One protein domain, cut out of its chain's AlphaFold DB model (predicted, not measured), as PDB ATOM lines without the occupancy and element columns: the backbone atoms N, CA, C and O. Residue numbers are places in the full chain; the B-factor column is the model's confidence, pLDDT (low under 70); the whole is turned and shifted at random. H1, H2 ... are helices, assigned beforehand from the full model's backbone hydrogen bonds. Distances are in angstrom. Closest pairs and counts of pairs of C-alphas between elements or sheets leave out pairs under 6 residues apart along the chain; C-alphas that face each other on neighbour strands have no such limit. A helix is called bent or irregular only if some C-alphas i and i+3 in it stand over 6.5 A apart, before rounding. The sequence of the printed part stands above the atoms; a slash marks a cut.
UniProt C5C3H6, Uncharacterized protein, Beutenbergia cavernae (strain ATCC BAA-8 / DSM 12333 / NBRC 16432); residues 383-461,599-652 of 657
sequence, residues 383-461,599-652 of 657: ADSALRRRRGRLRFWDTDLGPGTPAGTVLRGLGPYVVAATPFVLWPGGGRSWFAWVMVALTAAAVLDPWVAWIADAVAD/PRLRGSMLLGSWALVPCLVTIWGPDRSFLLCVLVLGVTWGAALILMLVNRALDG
ATOM      1  N   ALA A 383     132.929 157.458 158.786       64.69
ATOM      2  CA  ALA A 383     133.548 158.778 158.805       64.69
ATOM      3  C   ALA A 383     134.614 158.971 159.863       64.69
ATOM      4  O   ALA A 383     135.600 159.634 159.569       64.69
ATOM      5  N   ASP A 384     134.497 158.354 161.036       68.50
ATOM      6  CA  ASP A 384     135.573 158.421 162.032       68.50
ATOM      7  C   ASP A 384     136.886 157.865 161.460       68.50
ATOM      8  O   ASP A 384     137.984 158.360 161.727       68.50
ATOM      9  N   SER A 385     136.790 156.836 160.614       73.94
ATOM     10  CA  SER A 385     137.933 156.282 159.889       73.94
ATOM     11  C   SER A 385     138.434 157.236 158.798       73.94
ATOM     12  O   SER A 385     139.645 157.389 158.653       73.94
ATOM     13  N   ALA A 386     137.541 157.898 158.056       70.62
ATOM     14  CA  ALA A 386     137.909 158.917 157.068       70.62
ATOM     15  C   ALA A 386     138.612 160.124 157.712       70.62
ATOM     16  O   ALA A 386     139.671 160.550 157.251       70.62
ATOM     17  N   LEU A 387     138.091 160.611 158.837       65.81
ATOM     18  CA  LEU A 387     138.658 161.707 159.617       65.81
ATOM     19  C   LEU A 387     140.056 161.364 160.145       65.81
ATOM     20  O   LEU A 387     140.985 162.164 160.011       65.81
ATOM     21  N   ARG A 388     140.251 160.146 160.669       71.88
ATOM     22  CA  ARG A 388     141.583 159.664 161.072       71.88
ATOM     23  C   ARG A 388     142.563 159.613 159.899       71.88
ATOM     24  O   ARG A 388     143.686 160.088 160.052       71.88
ATOM     25  N   ARG A 389     142.149 159.117 158.726       75.25
ATOM     26  CA  ARG A 389     142.997 159.109 157.515       75.25
ATOM     27  C   ARG A 389     143.374 160.517 157.070       75.25
ATOM     28  O   ARG A 389     144.536 160.767 156.776       75.25
ATOM     29  N   ARG A 390     142.414 161.444 157.041       69.31
ATOM     30  CA  ARG A 390     142.635 162.856 156.681       69.31
ATOM     31  C   ARG A 390     143.697 163.503 157.567       69.31
ATOM     32  O   ARG A 390     144.663 164.050 157.049       69.31
ATOM     33  N   ARG A 391     143.571 163.350 158.889       66.62
ATOM     34  CA  ARG A 391     144.582 163.815 159.855       66.62
ATOM     35  C   ARG A 391     145.931 163.107 159.674       66.62
ATOM     36  O   ARG A 391     146.976 163.719 159.873       66.62
ATOM     37  N   GLY A 392     145.911 161.828 159.296       66.56
ATOM     38  CA  GLY A 392     147.098 161.021 159.012       66.56
ATOM     39  C   GLY A 392     147.910 161.509 157.809       66.56
ATOM     40  O   GLY A 392     149.126 161.598 157.929       66.56
ATOM     41  N   ARG A 393     147.256 161.913 156.705       68.19
ATOM     42  CA  ARG A 393     147.902 162.365 155.446       68.19
ATOM     43  C   ARG A 393     148.898 163.514 155.614       68.19
ATOM     44  O   ARG A 393     149.835 163.647 154.831       68.19
ATOM     45  N   LEU A 394     148.692 164.339 156.636       58.94
ATOM     46  CA  LEU A 394     149.555 165.475 156.960       58.94
ATOM     47  C   LEU A 394     150.818 165.067 157.722       58.94
ATOM     48  O   LEU A 394     151.787 165.820 157.781       58.94
ATOM     49  N   ARG A 395     150.823 163.877 158.326       68.38
ATOM     50  CA  ARG A 395     151.964 163.392 159.095       68.38
ATOM     51  C   ARG A 395     153.054 162.930 158.143       68.38
ATOM     52  O   ARG A 395     152.797 162.320 157.105       68.38
ATOM     53  N   PHE A 396     154.307 163.153 158.534       71.19
ATOM     54  CA  PHE A 396     155.448 162.595 157.809       71.19
ATOM     55  C   PHE A 396     155.354 161.054 157.682       71.19
ATOM     56  O   PHE A 396     155.732 160.493 156.656       71.19
ATOM     57  N   TRP A 397     154.731 160.393 158.662       71.94
ATOM     58  CA  TRP A 397     154.612 158.937 158.781       71.94
ATOM     59  C   TRP A 397     153.254 158.354 158.327       71.94
ATOM     60  O   TRP A 397     152.768 157.404 158.938       71.94
ATOM     61  N   ASP A 398     152.598 158.915 157.302       76.25
ATOM     62  CA  ASP A 398     151.344 158.348 156.767       76.25
ATOM     63  C   ASP A 398     151.565 156.983 156.092       76.25
ATOM     64  O   ASP A 398     152.108 156.896 154.991       76.25
ATOM     65  N   THR A 399     151.125 155.913 156.752       74.56
ATOM     66  CA  THR A 399     151.256 154.522 156.284       74.56
ATOM     67  C   THR A 399     150.002 154.001 155.577       74.56
ATOM     68  O   THR A 399     149.923 152.811 155.271       74.56
ATOM     69  N   ASP A 400     149.019 154.862 155.285       79.94
ATOM     70  CA  ASP A 400     147.811 154.470 154.555       79.94
ATOM     71  C   ASP A 400     148.151 153.991 153.134       79.94
ATOM     72  O   ASP A 400     148.504 154.774 152.248       79.94
ATOM     73  N   LEU A 401     147.999 152.686 152.906       77.44
ATOM     74  CA  LEU A 401     148.205 152.052 151.605       77.44
ATOM     75  C   LEU A 401     147.066 152.319 150.614       77.44
ATOM     76  O   LEU A 401     147.217 152.006 149.436       77.44
ATOM     77  N   GLY A 402     145.958 152.930 151.041       80.06
ATOM     78  CA  GLY A 402     144.815 153.230 150.184       80.06
ATOM     79  C   GLY A 402     143.621 152.281 150.373       80.06
ATOM     80  O   GLY A 402     143.555 151.517 151.345       80.06
ATOM     81  N   PRO A 403     142.615 152.373 149.487       81.75
ATOM     82  CA  PRO A 403     141.411 151.550 149.547       81.75
ATOM     83  C   PRO A 403     141.728 150.074 149.271       81.75
ATOM     84  O   PRO A 403     142.553 149.744 148.426       81.75
ATOM     85  N   GLY A 404     141.046 149.187 149.994       82.88
ATOM     86  CA  GLY A 404     141.259 147.740 149.957       82.88
ATOM     87  C   GLY A 404     139.950 146.965 150.087       82.88
ATOM     88  O   GLY A 404     138.857 147.526 149.928       82.88
ATOM     89  N   THR A 405     140.026 145.671 150.391       85.88
ATOM     90  CA  THR A 405     138.815 144.873 150.633       85.88
ATOM     91  C   THR A 405     138.161 145.261 151.974       85.88
ATOM     92  O   THR A 405     138.784 145.932 152.813       85.88
ATOM     93  N   PRO A 406     136.892 144.873 152.222       82.75
ATOM     94  CA  PRO A 406     136.262 145.081 153.527       82.75
ATOM     95  C   PRO A 406     137.076 144.464 154.681       82.75
ATOM     96  O   PRO A 406     137.309 145.140 155.689       82.75
ATOM     97  N   ALA A 407     137.572 143.233 154.493       75.50
ATOM     98  CA  ALA A 407     138.398 142.492 155.453       75.50
ATOM     99  C   ALA A 407     139.751 143.170 155.717       75.50
ATOM    100  O   ALA A 407     140.219 143.221 156.857       75.50
ATOM    101  N   GLY A 408     140.325 143.806 154.693       72.12
ATOM    102  CA  GLY A 408     141.566 144.566 154.795       72.12
ATOM    103  C   GLY A 408     141.515 145.757 155.753       72.12
ATOM    104  O   GLY A 408     142.543 146.375 156.007       72.12
ATOM    105  N   THR A 409     140.355 146.127 156.313       71.38
ATOM    106  CA  THR A 409     140.299 147.256 157.257       71.38
ATOM    107  C   THR A 409     141.032 146.976 158.570       71.38
ATOM    108  O   THR A 409     141.709 147.863 159.084       71.38
ATOM    109  N   VAL A 410     140.942 145.749 159.092       74.94
ATOM    110  CA  VAL A 410     141.665 145.352 160.314       74.94
ATOM    111  C   VAL A 410     143.165 145.259 160.027       74.94
ATOM    112  O   VAL A 410     143.980 145.823 160.758       74.94
ATOM    113  N   LEU A 411     143.516 144.644 158.893       72.19
ATOM    114  CA  LEU A 411     144.896 144.536 158.416       72.19
ATOM    115  C   LEU A 411     145.538 145.900 158.144       72.19
ATOM    116  O   LEU A 411     146.736 146.032 158.319       72.19
ATOM    117  N   ARG A 412     144.777 146.936 157.775       69.44
ATOM    118  CA  ARG A 412     145.308 148.297 157.577       69.44
ATOM    119  C   ARG A 412     145.607 149.034 158.881       69.44
ATOM    120  O   ARG A 412     146.559 149.803 158.924       69.44
ATOM    121  N   GLY A 413     144.823 148.802 159.936       68.81
ATOM    122  CA  GLY A 413     145.087 149.390 161.253       68.81
ATOM    123  C   GLY A 413     146.302 148.764 161.943       68.81
ATOM    124  O   GLY A 413     147.100 149.469 162.552       68.81
ATOM    125  N   LEU A 414     146.454 147.443 161.811       71.81
ATOM    126  CA  LEU A 414     147.548 146.686 162.426       71.81
ATOM    127  C   LEU A 414     148.770 146.534 161.510       71.81
ATOM    128  O   LEU A 414     149.873 146.325 161.998       71.81
ATOM    129  N   GLY A 415     148.590 146.662 160.198       72.38
ATOM    130  CA  GLY A 415     149.585 146.379 159.163       72.38
ATOM    131  C   GLY A 415     150.929 147.065 159.371       72.38
ATOM    132  O   GLY A 415     151.937 146.368 159.343       72.38
ATOM    133  N   PRO A 416     150.987 148.376 159.661       71.69
ATOM    134  CA  PRO A 416     152.258 149.046 159.927       71.69
ATOM    135  C   PRO A 416     153.019 148.447 161.116       71.69
ATOM    136  O   PRO A 416     154.237 148.289 161.054       71.69
ATOM    137  N   TYR A 417     152.299 148.042 162.166       78.62
ATOM    138  CA  TYR A 417     152.874 147.390 163.342       78.62
ATOM    139  C   TYR A 417     153.283 145.945 163.050       78.62
ATOM    140  O   TYR A 417     154.352 145.517 163.469       78.62
ATOM    141  N   VAL A 418     152.470 145.205 162.291       78.38
ATOM    142  CA  VAL A 418     152.767 143.832 161.861       78.38
ATOM    143  C   VAL A 418     154.009 143.808 160.970       78.38
ATOM    144  O   VAL A 418     154.906 143.008 161.212       78.38
ATOM    145  N   VAL A 419     154.115 144.717 159.997       74.38
ATOM    146  CA  VAL A 419     155.280 144.849 159.108       74.38
ATOM    147  C   VAL A 419     156.537 145.199 159.905       74.38
ATOM    148  O   VAL A 419     157.582 144.595 159.679       74.38
ATOM    149  N   ALA A 420     156.441 146.126 160.864       74.19
ATOM    150  CA  ALA A 420     157.570 146.503 161.712       74.19
ATOM    151  C   ALA A 420     157.990 145.381 162.680       74.19
ATOM    152  O   ALA A 420     159.179 145.178 162.904       74.19
ATOM    153  N   ALA A 421     157.033 144.630 163.235       77.50
ATOM    154  CA  ALA A 421     157.289 143.564 164.206       77.50
ATOM    155  C   ALA A 421     157.746 142.245 163.561       77.50
ATOM    156  O   ALA A 421     158.483 141.487 164.190       77.50
ATOM    157  N   THR A 422     157.331 141.954 162.321       76.88
ATOM    158  CA  THR A 422     157.602 140.667 161.647       76.88
ATOM    159  C   THR A 422     159.095 140.307 161.637       76.88
ATOM    160  O   THR A 422     159.428 139.192 162.042       76.88
ATOM    161  N   PRO A 423     160.025 141.214 161.289       72.19
ATOM    162  CA  PRO A 423     161.454 140.902 161.314       72.19
ATOM    163  C   PRO A 423     162.010 140.634 162.727       72.19
ATOM    164  O   PRO A 423     162.869 139.769 162.884       72.19
ATOM    165  N   PHE A 424     161.472 141.280 163.771       73.06
ATOM    166  CA  PHE A 424     161.847 141.001 165.169       73.06
ATOM    167  C   PHE A 424     161.345 139.644 165.667       73.06
ATOM    168  O   PHE A 424     161.959 139.059 166.551       73.06
ATOM    169  N   VAL A 425     160.257 139.124 165.098       75.56
ATOM    170  CA  VAL A 425     159.764 137.763 165.365       75.56
ATOM    171  C   VAL A 425     160.583 136.722 164.591       75.56
ATOM    172  O   VAL A 425     160.854 135.631 165.096       75.56
ATOM    173  N   LEU A 426     161.003 137.059 163.368       69.88
ATOM    174  CA  LEU A 426     161.822 136.197 162.511       69.88
ATOM    175  C   LEU A 426     163.244 136.004 163.050       69.88
ATOM    176  O   LEU A 426     163.811 134.918 162.899       69.88
ATOM    177  N   TRP A 427     163.815 137.038 163.667       67.38
ATOM    178  CA  TRP A 427     165.209 137.073 164.107       67.38
ATOM    179  C   TRP A 427     165.569 136.040 165.198       67.38
ATOM    180  O   TRP A 427     166.456 135.229 164.935       67.38
ATOM    181  N   PRO A 428     164.888 135.958 166.362       67.81
ATOM    182  CA  PRO A 428     165.246 135.000 167.411       67.81
ATOM    183  C   PRO A 428     164.792 133.562 167.104       67.81
ATOM    184  O   PRO A 428     165.369 132.610 167.617       67.81
ATOM    185  N   GLY A 429     163.762 133.377 166.266       63.34
ATOM    186  CA  GLY A 429     163.148 132.069 165.999       63.34
ATOM    187  C   GLY A 429     163.681 131.311 164.776       63.34
ATOM    188  O   GLY A 429     163.150 130.247 164.443       63.34
ATOM    189  N   GLY A 430     164.656 131.865 164.041       67.12
ATOM    190  CA  GLY A 430     165.229 131.235 162.840       67.12
ATOM    191  C   GLY A 430     164.228 130.980 161.699       67.12
ATOM    192  O   GLY A 430     164.467 130.121 160.849       67.12
ATOM    193  N   GLY A 431     163.053 131.625 161.726       64.94
ATOM    194  CA  GLY A 431     161.948 131.359 160.792       64.94
ATOM    195  C   GLY A 431     161.327 129.955 160.896       64.94
ATOM    196  O   GLY A 431     160.673 129.505 159.953       64.94
ATOM    197  N   ARG A 432     161.552 129.233 162.006       73.19
ATOM    198  CA  ARG A 432     161.057 127.857 162.212       73.19
ATOM    199  C   ARG A 432     159.696 127.782 162.905       73.19
ATOM    200  O   ARG A 432     159.047 126.744 162.837       73.19
ATOM    201  N   SER A 433     159.253 128.854 163.562       82.25
ATOM    202  CA  SER A 433     157.959 128.869 164.246       82.25
ATOM    203  C   SER A 433     156.805 129.056 163.257       82.25
ATOM    204  O   SER A 433     156.885 129.848 162.318       82.25
ATOM    205  N   TRP A 434     155.691 128.357 163.490       83.88
ATOM    206  CA  TRP A 434     154.447 128.579 162.741       83.88
ATOM    207  C   TRP A 434     153.975 130.039 162.861       83.88
ATOM    208  O   TRP A 434     153.463 130.614 161.904       83.88
ATOM    209  N   PHE A 435     154.233 130.673 164.009       82.44
ATOM    210  CA  PHE A 435     153.930 132.078 164.268       82.44
ATOM    211  C   PHE A 435     154.694 133.035 163.335       82.44
ATOM    212  O   PHE A 435     154.112 133.998 162.838       82.44
ATOM    213  N   ALA A 436     155.964 132.752 163.020       78.19
ATOM    214  CA  ALA A 436     156.730 133.541 162.053       78.19
ATOM    215  C   ALA A 436     156.098 133.505 160.650       78.19
ATOM    216  O   ALA A 436     156.002 134.538 159.988       78.19
ATOM    217  N   TRP A 437     155.597 132.342 160.222       80.56
ATOM    218  CA  TRP A 437     154.867 132.208 158.958       80.56
ATOM    219  C   TRP A 437     153.536 132.957 158.962       80.56
ATOM    220  O   TRP A 437     153.201 133.592 157.964       80.56
ATOM    221  N   VAL A 438     152.815 132.955 160.085       86.06
ATOM    222  CA  VAL A 438     151.601 133.769 160.250       86.06
ATOM    223  C   VAL A 438     151.923 135.259 160.111       86.06
ATOM    224  O   VAL A 438     151.226 135.959 159.383       86.06
ATOM    225  N   MET A 439     153.004 135.750 160.721       82.38
ATOM    226  CA  MET A 439     153.413 137.159 160.619       82.38
ATOM    227  C   MET A 439     153.826 137.561 159.194       82.38
ATOM    228  O   MET A 439     153.428 138.623 158.707       82.38
ATOM    229  N   VAL A 440     154.555 136.692 158.485       81.88
ATOM    230  CA  VAL A 440     154.882 136.890 157.061       81.88
ATOM    231  C   VAL A 440     153.612 136.900 156.205       81.88
ATOM    232  O   VAL A 440     153.451 137.785 155.363       81.88
ATOM    233  N   ALA A 441     152.677 135.977 156.444       85.94
ATOM    234  CA  ALA A 441     151.406 135.918 155.724       85.94
ATOM    235  C   ALA A 441     150.532 137.157 155.984       85.94
ATOM    236  O   ALA A 441     149.977 137.720 155.043       85.94
ATOM    237  N   LEU A 442     150.450 137.630 157.232       85.44
ATOM    238  CA  LEU A 442     149.728 138.854 157.592       85.44
ATOM    239  C   LEU A 442     150.367 140.098 156.962       85.44
ATOM    240  O   LEU A 442     149.650 140.973 156.479       85.44
ATOM    241  N   THR A 443     151.701 140.155 156.912       81.69
ATOM    242  CA  THR A 443     152.444 141.216 156.216       81.69
ATOM    243  C   THR A 443     152.136 141.216 154.720       81.69
ATOM    244  O   THR A 443     151.777 142.254 154.162       81.69
ATOM    245  N   ALA A 444     152.206 140.051 154.071       84.50
ATOM    246  CA  ALA A 444     151.856 139.914 152.662       84.50
ATOM    247  C   ALA A 444     150.394 140.314 152.410       84.50
ATOM    248  O   ALA A 444     150.124 141.091 151.498       84.50
ATOM    249  N   ALA A 445     149.458 139.868 153.252       86.56
ATOM    250  CA  ALA A 445     148.047 140.225 153.146       86.56
ATOM    251  C   ALA A 445     147.817 141.739 153.288       86.56
ATOM    252  O   ALA A 445     147.068 142.314 152.502       86.56
ATOM    253  N   ALA A 446     148.490 142.407 154.232       82.81
ATOM    254  CA  ALA A 446     148.363 143.852 154.428       82.81
ATOM    255  C   ALA A 446     148.851 144.665 153.213       82.81
ATOM    256  O   ALA A 446     148.238 145.674 152.868       82.81
ATOM    257  N   VAL A 447     149.924 144.220 152.547       82.19
ATOM    258  CA  VAL A 447     150.495 144.904 151.371       82.19
ATOM    259  C   VAL A 447     149.745 144.565 150.079       82.19
ATOM    260  O   VAL A 447     149.585 145.429 149.215       82.19
ATOM    261  N   LEU A 448     149.279 143.323 149.928       85.50
ATOM    262  CA  LEU A 448     148.612 142.847 148.714       85.50
ATOM    263  C   LEU A 448     147.115 143.183 148.669       85.50
ATOM    264  O   LEU A 448     146.566 143.292 147.576       85.50
ATOM    265  N   ASP A 449     146.445 143.385 149.807       86.81
ATOM    266  CA  ASP A 449     145.001 143.660 149.851       86.81
ATOM    267  C   ASP A 449     144.551 144.841 148.955       86.81
ATOM    268  O   ASP A 449     143.624 144.655 148.157       86.81
ATOM    269  N   PRO A 450     145.212 146.019 148.971       84.81
ATOM    270  CA  PRO A 450     144.860 147.120 148.070       84.81
ATOM    271  C   PRO A 450     145.029 146.766 146.588       84.81
ATOM    272  O   PRO A 450     144.231 147.186 145.750       84.81
ATOM    273  N   TRP A 451     146.041 145.959 146.250       85.12
ATOM    274  CA  TRP A 451     146.257 145.485 144.882       85.12
ATOM    275  C   TRP A 451     145.151 144.550 144.430       85.12
ATOM    276  O   TRP A 451     144.600 144.742 143.349       85.12
ATOM    277  N   VAL A 452     144.800 143.565 145.257       87.88
ATOM    278  CA  VAL A 452     143.719 142.621 144.959       87.88
ATOM    279  C   VAL A 452     142.411 143.377 144.752       87.88
ATOM    280  O   VAL A 452     141.722 143.149 143.757       87.88
ATOM    281  N   ALA A 453     142.102 144.337 145.628       87.62
ATOM    282  CA  ALA A 453     140.920 145.176 145.487       87.62
ATOM    283  C   ALA A 453     140.944 145.993 144.186       87.62
ATOM    284  O   ALA A 453     139.944 146.033 143.470       87.62
ATOM    285  N   TRP A 454     142.071 146.640 143.865       87.50
ATOM    286  CA  TRP A 454     142.209 147.442 142.648       87.50
ATOM    287  C   TRP A 454     142.105 146.593 141.379       87.50
ATOM    288  O   TRP A 454     141.407 146.985 140.447       87.50
ATOM    289  N   ILE A 455     142.744 145.419 141.343       87.94
ATOM    290  CA  ILE A 455     142.673 144.485 140.211       87.94
ATOM    291  C   ILE A 455     141.237 143.996 140.033       87.94
ATOM    292  O   ILE A 455     140.732 144.021 138.913       87.94
ATOM    293  N   ALA A 456     140.564 143.601 141.117       89.31
ATOM    294  CA  ALA A 456     139.169 143.176 141.066       89.31
ATOM    295  C   ALA A 456     138.271 144.284 140.490       89.31
ATOM    296  O   ALA A 456     137.490 144.035 139.569       89.31
ATOM    297  N   ASP A 457     138.441 145.526 140.956       88.19
ATOM    298  CA  ASP A 457     137.690 146.666 140.431       88.19
ATOM    299  C   ASP A 457     138.043 146.962 138.968       88.19
ATOM    300  O   ASP A 457     137.146 147.247 138.177       88.19
ATOM    301  N   ALA A 458     139.318 146.854 138.581       87.69
ATOM    302  CA  ALA A 458     139.786 147.068 137.214       87.69
ATOM    303  C   ALA A 458     139.288 145.988 136.242       87.69
ATOM    304  O   ALA A 458     139.021 146.292 135.081       87.69
ATOM    305  N   VAL A 459     139.142 144.741 136.695       88.50
ATOM    306  CA  VAL A 459     138.521 143.657 135.921       88.50
ATOM    307  C   VAL A 459     137.023 143.915 135.773       88.50
ATOM    308  O   VAL A 459     136.521 143.866 134.654       88.50
ATOM    309  N   ALA A 460     136.330 144.297 136.850       87.50
ATOM    310  CA  ALA A 460     134.918 144.689 136.796       87.50
ATOM    311  C   ALA A 460     134.669 145.939 135.922       87.50
ATOM    312  O   ALA A 460     133.570 146.146 135.406       87.50
ATOM    313  N   ASP A 461     135.690 146.782 135.743       87.94
ATOM    314  CA  ASP A 461     135.680 147.959 134.870       87.94
ATOM    315  C   ASP A 461     135.745 147.610 133.370       87.94
ATOM    316  O   ASP A 461     135.370 148.427 132.523       87.94
ATOM    317  N   PRO A 599     147.624 150.905 145.182       76.81
ATOM    318  CA  PRO A 599     147.976 151.437 146.494       76.81
ATOM    319  C   PRO A 599     148.772 152.742 146.426       76.81
ATOM    320  O   PRO A 599     149.423 153.068 145.432       76.81
ATOM    321  N   ARG A 600     148.762 153.494 147.529       78.25
ATOM    322  CA  ARG A 600     149.533 154.734 147.659       78.25
ATOM    323  C   ARG A 600     151.028 154.439 147.759       78.25
ATOM    324  O   ARG A 600     151.487 153.858 148.740       78.25
ATOM    325  N   LEU A 601     151.791 154.971 146.800       75.88
ATOM    326  CA  LEU A 601     153.250 154.829 146.721       75.88
ATOM    327  C   LEU A 601     153.959 155.192 148.034       75.88
ATOM    328  O   LEU A 601     154.835 154.461 148.488       75.88
ATOM    329  N   ARG A 602     153.558 156.306 148.660       75.06
ATOM    330  CA  ARG A 602     154.164 156.796 149.906       75.06
ATOM    331  C   ARG A 602     154.012 155.804 151.059       75.06
ATOM    332  O   ARG A 602     154.990 155.543 151.751       75.06
ATOM    333  N   GLY A 603     152.814 155.248 151.242       76.06
ATOM    334  CA  GLY A 603     152.564 154.254 152.284       76.06
ATOM    335  C   GLY A 603     153.433 153.013 152.074       76.06
ATOM    336  O   GLY A 603     154.078 152.551 153.011       76.06
ATOM    337  N   SER A 604     153.541 152.534 150.829       78.25
ATOM    338  CA  SER A 604     154.398 151.391 150.486       78.25
ATOM    339  C   SER A 604     155.879 151.662 150.767       78.25
ATOM    340  O   SER A 604     156.550 150.814 151.351       78.25
ATOM    341  N   MET A 605     156.382 152.851 150.410       80.88
ATOM    342  CA  MET A 605     157.767 153.252 150.688       80.88
ATOM    343  C   MET A 605     158.054 153.317 152.191       80.88
ATOM    344  O   MET A 605     159.048 152.756 152.637       80.88
ATOM    345  N   LEU A 606     157.174 153.943 152.981       81.12
ATOM    346  CA  LEU A 606     157.355 154.064 154.432       81.12
ATOM    347  C   LEU A 606     157.334 152.703 155.135       81.12
ATOM    348  O   LEU A 606     158.185 152.449 155.984       81.12
ATOM    349  N   LEU A 607     156.418 151.808 154.749       78.12
ATOM    350  CA  LEU A 607     156.403 150.438 155.267       78.12
ATOM    351  C   LEU A 607     157.677 149.673 154.895       78.12
ATOM    352  O   LEU A 607     158.234 148.976 155.738       78.12
ATOM    353  N   GLY A 608     158.171 149.842 153.666       81.56
ATOM    354  CA  GLY A 608     159.447 149.271 153.237       81.56
ATOM    355  C   GLY A 608     160.641 149.819 154.025       81.56
ATOM    356  O   GLY A 608     161.543 149.059 154.374       81.56
ATOM    357  N   SER A 609     160.655 151.116 154.346       83.62
ATOM    358  CA  SER A 609     161.688 151.725 155.194       83.62
ATOM    359  C   SER A 609     161.639 151.202 156.630       83.62
ATOM    360  O   SER A 609     162.685 150.949 157.222       83.62
ATOM    361  N   TRP A 610     160.445 151.000 157.191       80.31
ATOM    362  CA  TRP A 610     160.289 150.419 158.527       80.31
ATOM    363  C   TRP A 610     160.698 148.952 158.576       80.31
ATOM    364  O   TRP A 610     161.337 148.548 159.540       80.31
ATOM    365  N   ALA A 611     160.385 148.174 157.538       76.50
ATOM    366  CA  ALA A 611     160.829 146.788 157.425       76.50
ATOM    367  C   ALA A 611     162.358 146.676 157.286       76.50
ATOM    368  O   ALA A 611     162.940 145.709 157.769       76.50
ATOM    369  N   LEU A 612     163.022 147.667 156.677       82.62
ATOM    370  CA  LEU A 612     164.473 147.659 156.449       82.62
ATOM    371  C   LEU A 612     165.284 147.661 157.746       82.62
ATOM    372  O   LEU A 612     166.226 146.881 157.864       82.62
ATOM    373  N   VAL A 613     164.909 148.501 158.715       77.06
ATOM    374  CA  VAL A 613     165.641 148.661 159.985       77.06
ATOM    375  C   VAL A 613     165.876 147.318 160.692       77.06
ATOM    376  O   VAL A 613     167.029 146.987 160.964       77.06
ATOM    377  N   PRO A 614     164.852 146.490 160.949       67.44
ATOM    378  CA  PRO A 614     165.062 145.201 161.589       67.44
ATOM    379  C   PRO A 614     165.550 144.106 160.624       67.44
ATOM    380  O   PRO A 614     166.186 143.159 161.078       67.44
ATOM    381  N   CYS A 615     165.363 144.230 159.301       75.00
ATOM    382  CA  CYS A 615     166.022 143.329 158.342       75.00
ATOM    383  C   CYS A 615     167.557 143.448 158.407       75.00
ATOM    384  O   CYS A 615     168.245 142.431 158.332       75.00
ATOM    385  N   LEU A 616     168.101 144.654 158.613       79.38
ATOM    386  CA  LEU A 616     169.543 144.858 158.807       79.38
ATOM    387  C   LEU A 616     170.071 144.133 160.054       79.38
ATOM    388  O   LEU A 616     171.180 143.607 160.040       79.38
ATOM    389  N   VAL A 617     169.259 144.037 161.109       72.94
ATOM    390  CA  VAL A 617     169.604 143.279 162.322       72.94
ATOM    391  C   VAL A 617     169.678 141.774 162.027       72.94
ATOM    392  O   VAL A 617     170.549 141.082 162.549       72.94
ATOM    393  N   THR A 618     168.837 141.263 161.119       73.12
ATOM    394  CA  THR A 618     168.833 139.834 160.751       73.12
ATOM    395  C   THR A 618     170.034 139.366 159.930       73.12
ATOM    396  O   THR A 618     170.217 138.159 159.809       73.12
ATOM    397  N   ILE A 619     170.882 140.279 159.436       77.44
ATOM    398  CA  ILE A 619     172.168 139.945 158.789       77.44
ATOM    399  C   ILE A 619     173.077 139.161 159.748       77.44
ATOM    400  O   ILE A 619     173.840 138.303 159.323       77.44
ATOM    401  N   TRP A 620     172.960 139.430 161.048       77.25
ATOM    402  CA  TRP A 620     173.729 138.773 162.106       77.25
ATOM    403  C   TRP A 620     173.037 137.509 162.644       77.25
ATOM    404  O   TRP A 620     173.469 136.940 163.644       77.25
ATOM    405  N   GLY A 621     171.914 137.108 162.038       72.81
ATOM    406  CA  GLY A 621     171.111 135.954 162.428       72.81
ATOM    407  C   GLY A 621     171.191 134.797 161.422       72.81
ATOM    408  O   GLY A 621     171.994 134.826 160.496       72.81
ATOM    409  N   PRO A 622     170.350 133.760 161.581       78.38
ATOM    410  CA  PRO A 622     170.331 132.605 160.680       78.38
ATOM    411  C   PRO A 622     169.961 132.976 159.231       78.38
ATOM    412  O   PRO A 622     169.017 133.742 159.022       78.38
ATOM    413  N   ASP A 623     170.591 132.333 158.236       80.31
ATOM    414  CA  ASP A 623     170.367 132.571 156.789       80.31
ATOM    415  C   ASP A 623     168.885 132.569 156.389       80.31
ATOM    416  O   ASP A 623     168.420 133.362 155.569       80.31
ATOM    417  N   ARG A 624     168.102 131.677 157.004       76.19
ATOM    418  CA  ARG A 624     166.664 131.555 156.746       76.19
ATOM    419  C   ARG A 624     165.875 132.777 157.223       76.19
ATOM    420  O   ARG A 624     164.922 133.174 156.555       76.19
ATOM    421  N   SER A 625     166.253 133.370 158.355       73.56
ATOM    422  CA  SER A 625     165.639 134.605 158.858       73.56
ATOM    423  C   SER A 625     165.965 135.774 157.937       73.56
ATOM    424  O   SER A 625     165.065 136.540 157.598       73.56
ATOM    425  N   PHE A 626     167.210 135.855 157.463       78.06
ATOM    426  CA  PHE A 626     167.622 136.842 156.470       78.06
ATOM    427  C   PHE A 626     166.820 136.708 155.165       78.06
ATOM    428  O   PHE A 626     166.263 137.692 154.682       78.06
ATOM    429  N   LEU A 627     166.653 135.492 154.634       80.56
ATOM    430  CA  LEU A 627     165.887 135.255 153.404       80.56
ATOM    431  C   LEU A 627     164.404 135.647 153.538       80.56
ATOM    432  O   LEU A 627     163.840 136.263 152.633       80.56
ATOM    433  N   LEU A 628     163.763 135.342 154.673       76.25
ATOM    434  CA  LEU A 628     162.374 135.741 154.939       76.25
ATOM    435  C   LEU A 628     162.229 137.265 155.095       76.25
ATOM    436  O   LEU A 628     161.257 137.845 154.611       76.25
ATOM    437  N   CYS A 629     163.214 137.925 155.704       77.31
ATOM    438  CA  CYS A 629     163.308 139.382 155.780       77.31
ATOM    439  C   CYS A 629     163.460 140.031 154.394       77.31
ATOM    440  O   CYS A 629     162.751 140.986 154.070       77.31
ATOM    441  N   VAL A 630     164.310 139.467 153.530       81.00
ATOM    442  CA  VAL A 630     164.451 139.895 152.129       81.00
ATOM    443  C   VAL A 630     163.133 139.740 151.367       81.00
ATOM    444  O   VAL A 630     162.780 140.619 150.584       81.00
ATOM    445  N   LEU A 631     162.357 138.683 151.623       80.69
ATOM    446  CA  LEU A 631     161.039 138.501 151.011       80.69
ATOM    447  C   LEU A 631     160.041 139.585 151.456       80.69
ATOM    448  O   LEU A 631     159.333 140.144 150.617       80.69
ATOM    449  N   VAL A 632     160.019 139.943 152.744       78.75
ATOM    450  CA  VAL A 632     159.195 141.052 153.265       78.75
ATOM    451  C   VAL A 632     159.594 142.394 152.630       78.75
ATOM    452  O   VAL A 632     158.726 143.176 152.223       78.75
ATOM    453  N   LEU A 633     160.897 142.650 152.474       81.38
ATOM    454  CA  LEU A 633     161.404 143.819 151.748       81.38
ATOM    455  C   LEU A 633     161.004 143.798 150.271       81.38
ATOM    456  O   LEU A 633     160.550 144.812 149.745       81.38
ATOM    457  N   GLY A 634     161.104 142.643 149.616       82.06
ATOM    458  CA  GLY A 634     160.708 142.455 148.224       82.06
ATOM    459  C   GLY A 634     159.229 142.754 147.990       82.06
ATOM    460  O   GLY A 634     158.887 143.427 147.021       82.06
ATOM    461  N   VAL A 635     158.343 142.336 148.898       79.19
ATOM    462  CA  VAL A 635     156.900 142.613 148.795       79.19
ATOM    463  C   VAL A 635     156.590 144.100 149.012       79.19
ATOM    464  O   VAL A 635     155.790 144.677 148.275       79.19
ATOM    465  N   THR A 636     157.240 144.749 149.982       76.56
ATOM    466  CA  THR A 636     156.998 146.169 150.309       76.56
ATOM    467  C   THR A 636     157.600 147.125 149.270       76.56
ATOM    468  O   THR A 636     156.881 147.948 148.696       76.56
ATOM    469  N   TRP A 637     158.894 146.993 148.965       81.88
ATOM    470  CA  TRP A 637     159.593 147.826 147.979       81.88
ATOM    471  C   TRP A 637     159.267 147.447 146.535       81.88
ATOM    472  O   TRP A 637     159.167 148.332 145.688       81.88
ATOM    473  N   GLY A 638     159.053 146.163 146.237       79.00
ATOM    474  CA  GLY A 638     158.681 145.710 144.894       79.00
ATOM    475  C   GLY A 638     157.352 146.308 144.436       79.00
ATOM    476  O   GLY A 638     157.249 146.776 143.303       79.00
ATOM    477  N   ALA A 639     156.365 146.408 145.333       71.06
ATOM    478  CA  ALA A 639     155.109 147.103 145.056       71.06
ATOM    479  C   ALA A 639     155.332 148.590 144.716       71.06
ATOM    480  O   ALA A 639     154.765 149.095 143.744       71.06
ATOM    481  N   ALA A 640     156.189 149.284 145.473       74.88
ATOM    482  CA  ALA A 640     156.531 150.683 145.215       74.88
ATOM    483  C   ALA A 640     157.283 150.867 143.883       74.88
ATOM    484  O   ALA A 640     156.992 151.798 143.130       74.88
ATOM    485  N   LEU A 641     158.205 149.957 143.553       78.75
ATOM    486  CA  LEU A 641     158.950 149.964 142.293       78.75
ATOM    487  C   LEU A 641     158.019 149.768 141.090       78.75
ATOM    488  O   LEU A 641     158.093 150.538 140.134       78.75
ATOM    489  N   ILE A 642     157.105 148.792 141.154       75.38
ATOM    490  CA  ILE A 642     156.102 148.554 140.105       75.38
ATOM    491  C   ILE A 642     155.251 149.811 139.894       75.38
ATOM    492  O   ILE A 642     155.075 150.246 138.757       75.38
ATOM    493  N   LEU A 643     154.774 150.443 140.971       70.19
ATOM    494  CA  LEU A 643     153.998 151.687 140.895       70.19
ATOM    495  C   LEU A 643     154.787 152.835 140.272       70.19
ATOM    496  O   LEU A 643     154.255 153.559 139.432       70.19
ATOM    497  N   MET A 644     156.049 153.005 140.665       73.62
ATOM    498  CA  MET A 644     156.916 154.040 140.111       73.62
ATOM    499  C   MET A 644     157.120 153.833 138.607       73.62
ATOM    500  O   MET A 644     157.002 154.786 137.840       73.62
ATOM    501  N   LEU A 645     157.372 152.594 138.175       75.06
ATOM    502  CA  LEU A 645     157.540 152.251 136.762       75.06
ATOM    503  C   LEU A 645     156.243 152.446 135.968       75.06
ATOM    504  O   LEU A 645     156.279 153.033 134.888       75.06
ATOM    505  N   VAL A 646     155.097 152.028 136.514       71.00
ATOM    506  CA  VAL A 646     153.780 152.215 135.888       71.00
ATOM    507  C   VAL A 646     153.441 153.700 135.774       71.00
ATOM    508  O   VAL A 646     153.124 154.157 134.680       71.00
ATOM    509  N   ASN A 647     153.550 154.481 136.853       67.31
ATOM    510  CA  ASN A 647     153.273 155.919 136.813       67.31
ATOM    511  C   ASN A 647     154.219 156.637 135.844       67.31
ATOM    512  O   ASN A 647     153.761 157.414 135.014       67.31
ATOM    513  N   ARG A 648     155.514 156.304 135.847       66.69
ATOM    514  CA  ARG A 648     156.490 156.890 134.919       66.69
ATOM    515  C   ARG A 648     156.193 156.554 133.456       66.69
ATOM    516  O   ARG A 648     156.272 157.438 132.604       66.69
ATOM    517  N   ALA A 649     155.814 155.311 133.165       65.69
ATOM    518  CA  ALA A 649     155.399 154.899 131.826       65.69
ATOM    519  C   ALA A 649     154.105 155.602 131.375       65.69
ATOM    520  O   ALA A 649     153.936 155.888 130.188       65.69
ATOM    521  N   LEU A 650     153.200 155.894 132.313       63.06
ATOM    522  CA  LEU A 650     151.933 156.568 132.040       63.06
ATOM    523  C   LEU A 650     152.067 158.095 131.905       63.06
ATOM    524  O   LEU A 650     151.361 158.675 131.083       63.06
ATOM    525  N   ASP A 651     152.957 158.730 132.667       58.34
ATOM    526  CA  ASP A 651     153.131 160.191 132.700       58.34
ATOM    527  C   ASP A 651     154.130 160.696 131.650       58.34
ATOM    528  O   ASP A 651     154.258 161.896 131.432       58.34
ATOM    529  N   GLY A 652     154.828 159.787 130.960       51.44
ATOM    530  CA  GLY A 652     155.649 160.123 129.796       51.44
ATOM    531  C   GLY A 652     156.865 161.004 130.097       51.44
ATOM    532  O   GLY A 652     157.430 161.567 129.163       51.44
TER     533      GLY A 652
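This is residues 383 to 461 and 599 to 652 of the 657 residues of an uncharacterized protein of Beutenbergia cavernae (strain ATCC BAA-8 / DSM 12333 / NBRC 16432) (UniProt C5C3H6). Two helical hairpins, H2 with H3a and H4 with H5, pack together as an up-and-down bundle of four, each running against the one before it in the chain, with both tight turns at the same end. Toward the other end H3 bends and its arm H3b leaves the bundle, while H1 lies off to one side on a long link and touches no helix. The printed part has 133 residues, with five named helices in the order H1 H2 H3 H4 H5 and no named strand; the class is all helix. It is compact, with a radius of gyration of the C-alphas of 15.5 A, and the C-alphas span 44 by 38 by 31 A.

Find C-alpha 383 at (133.548, 158.778, 158.805), where H1, residues 383 to 393, begins. H2, residues 408 to 429, measures 27.3 A from first to last C-alpha; it is irregular, with C-alphas 413 and 416 7.3 A apart, and has a kink of 63 degrees near residue 416. Residues 434 to 460 were assigned as one helix, H3, by its hydrogen bonds, but it is bent: C-alphas 447 and 450 are 6.9 A apart. Its arms are H3a, residues 434 to 447, 20.3 A, and H3b, residues 450 to 460, 15.2 A, at a steep tilt of 51 degrees. Past the cut, find C-alpha 601 at (153.250, 154.829, 146.721); from there H4 runs 30.2 A to residue 620. H5, residues 623 to 651, runs 40.5 A to C-alpha 651 at (153.131, 160.191, 132.700).

Begin in the bundle with the hairpin of H2 and H3a, which touch at a steep tilt of 40 degrees; their closest C-alphas, Leu 411 and Ala 446, are 5.3 A apart. H4 touches H2, the same way at a shallow tilt of 15 degrees, closest at the C-alphas of Ala 420 and Ala 611, 5.4 A. H4 and H5 form the other hairpin, at a shallow tilt of 24 degrees, with the C-alphas of Gly 608 and Thr 636 closest at 4.9 A. H5 touches H3a with residues 628 to 636 alone, closest at the C-alphas of Val 447 and Thr 636, 6.7 A. H1 and H2 are apart, and so are H3b and H5. Every O i to N i+4 pair is within hydrogen-bond range in H1, H3a and H3b, against 12 of 18 in H2, 11 of 16 in H4 and 24 of 25 in H5.

Look at Asp 461 and Trp 620 for the two C-alphas farthest apart, 47.7 A. Residues 462 to 598 are not printed, and the gap from C-alpha 461 to C-alpha 599 is 17.3 A. The link from H1 to H2, residues 394 to 407, is long. The mean pLDDT of the printed part is 76.5, with 24 residues under 70, among them 390 to 395, 426 to 431 and 647 to 652.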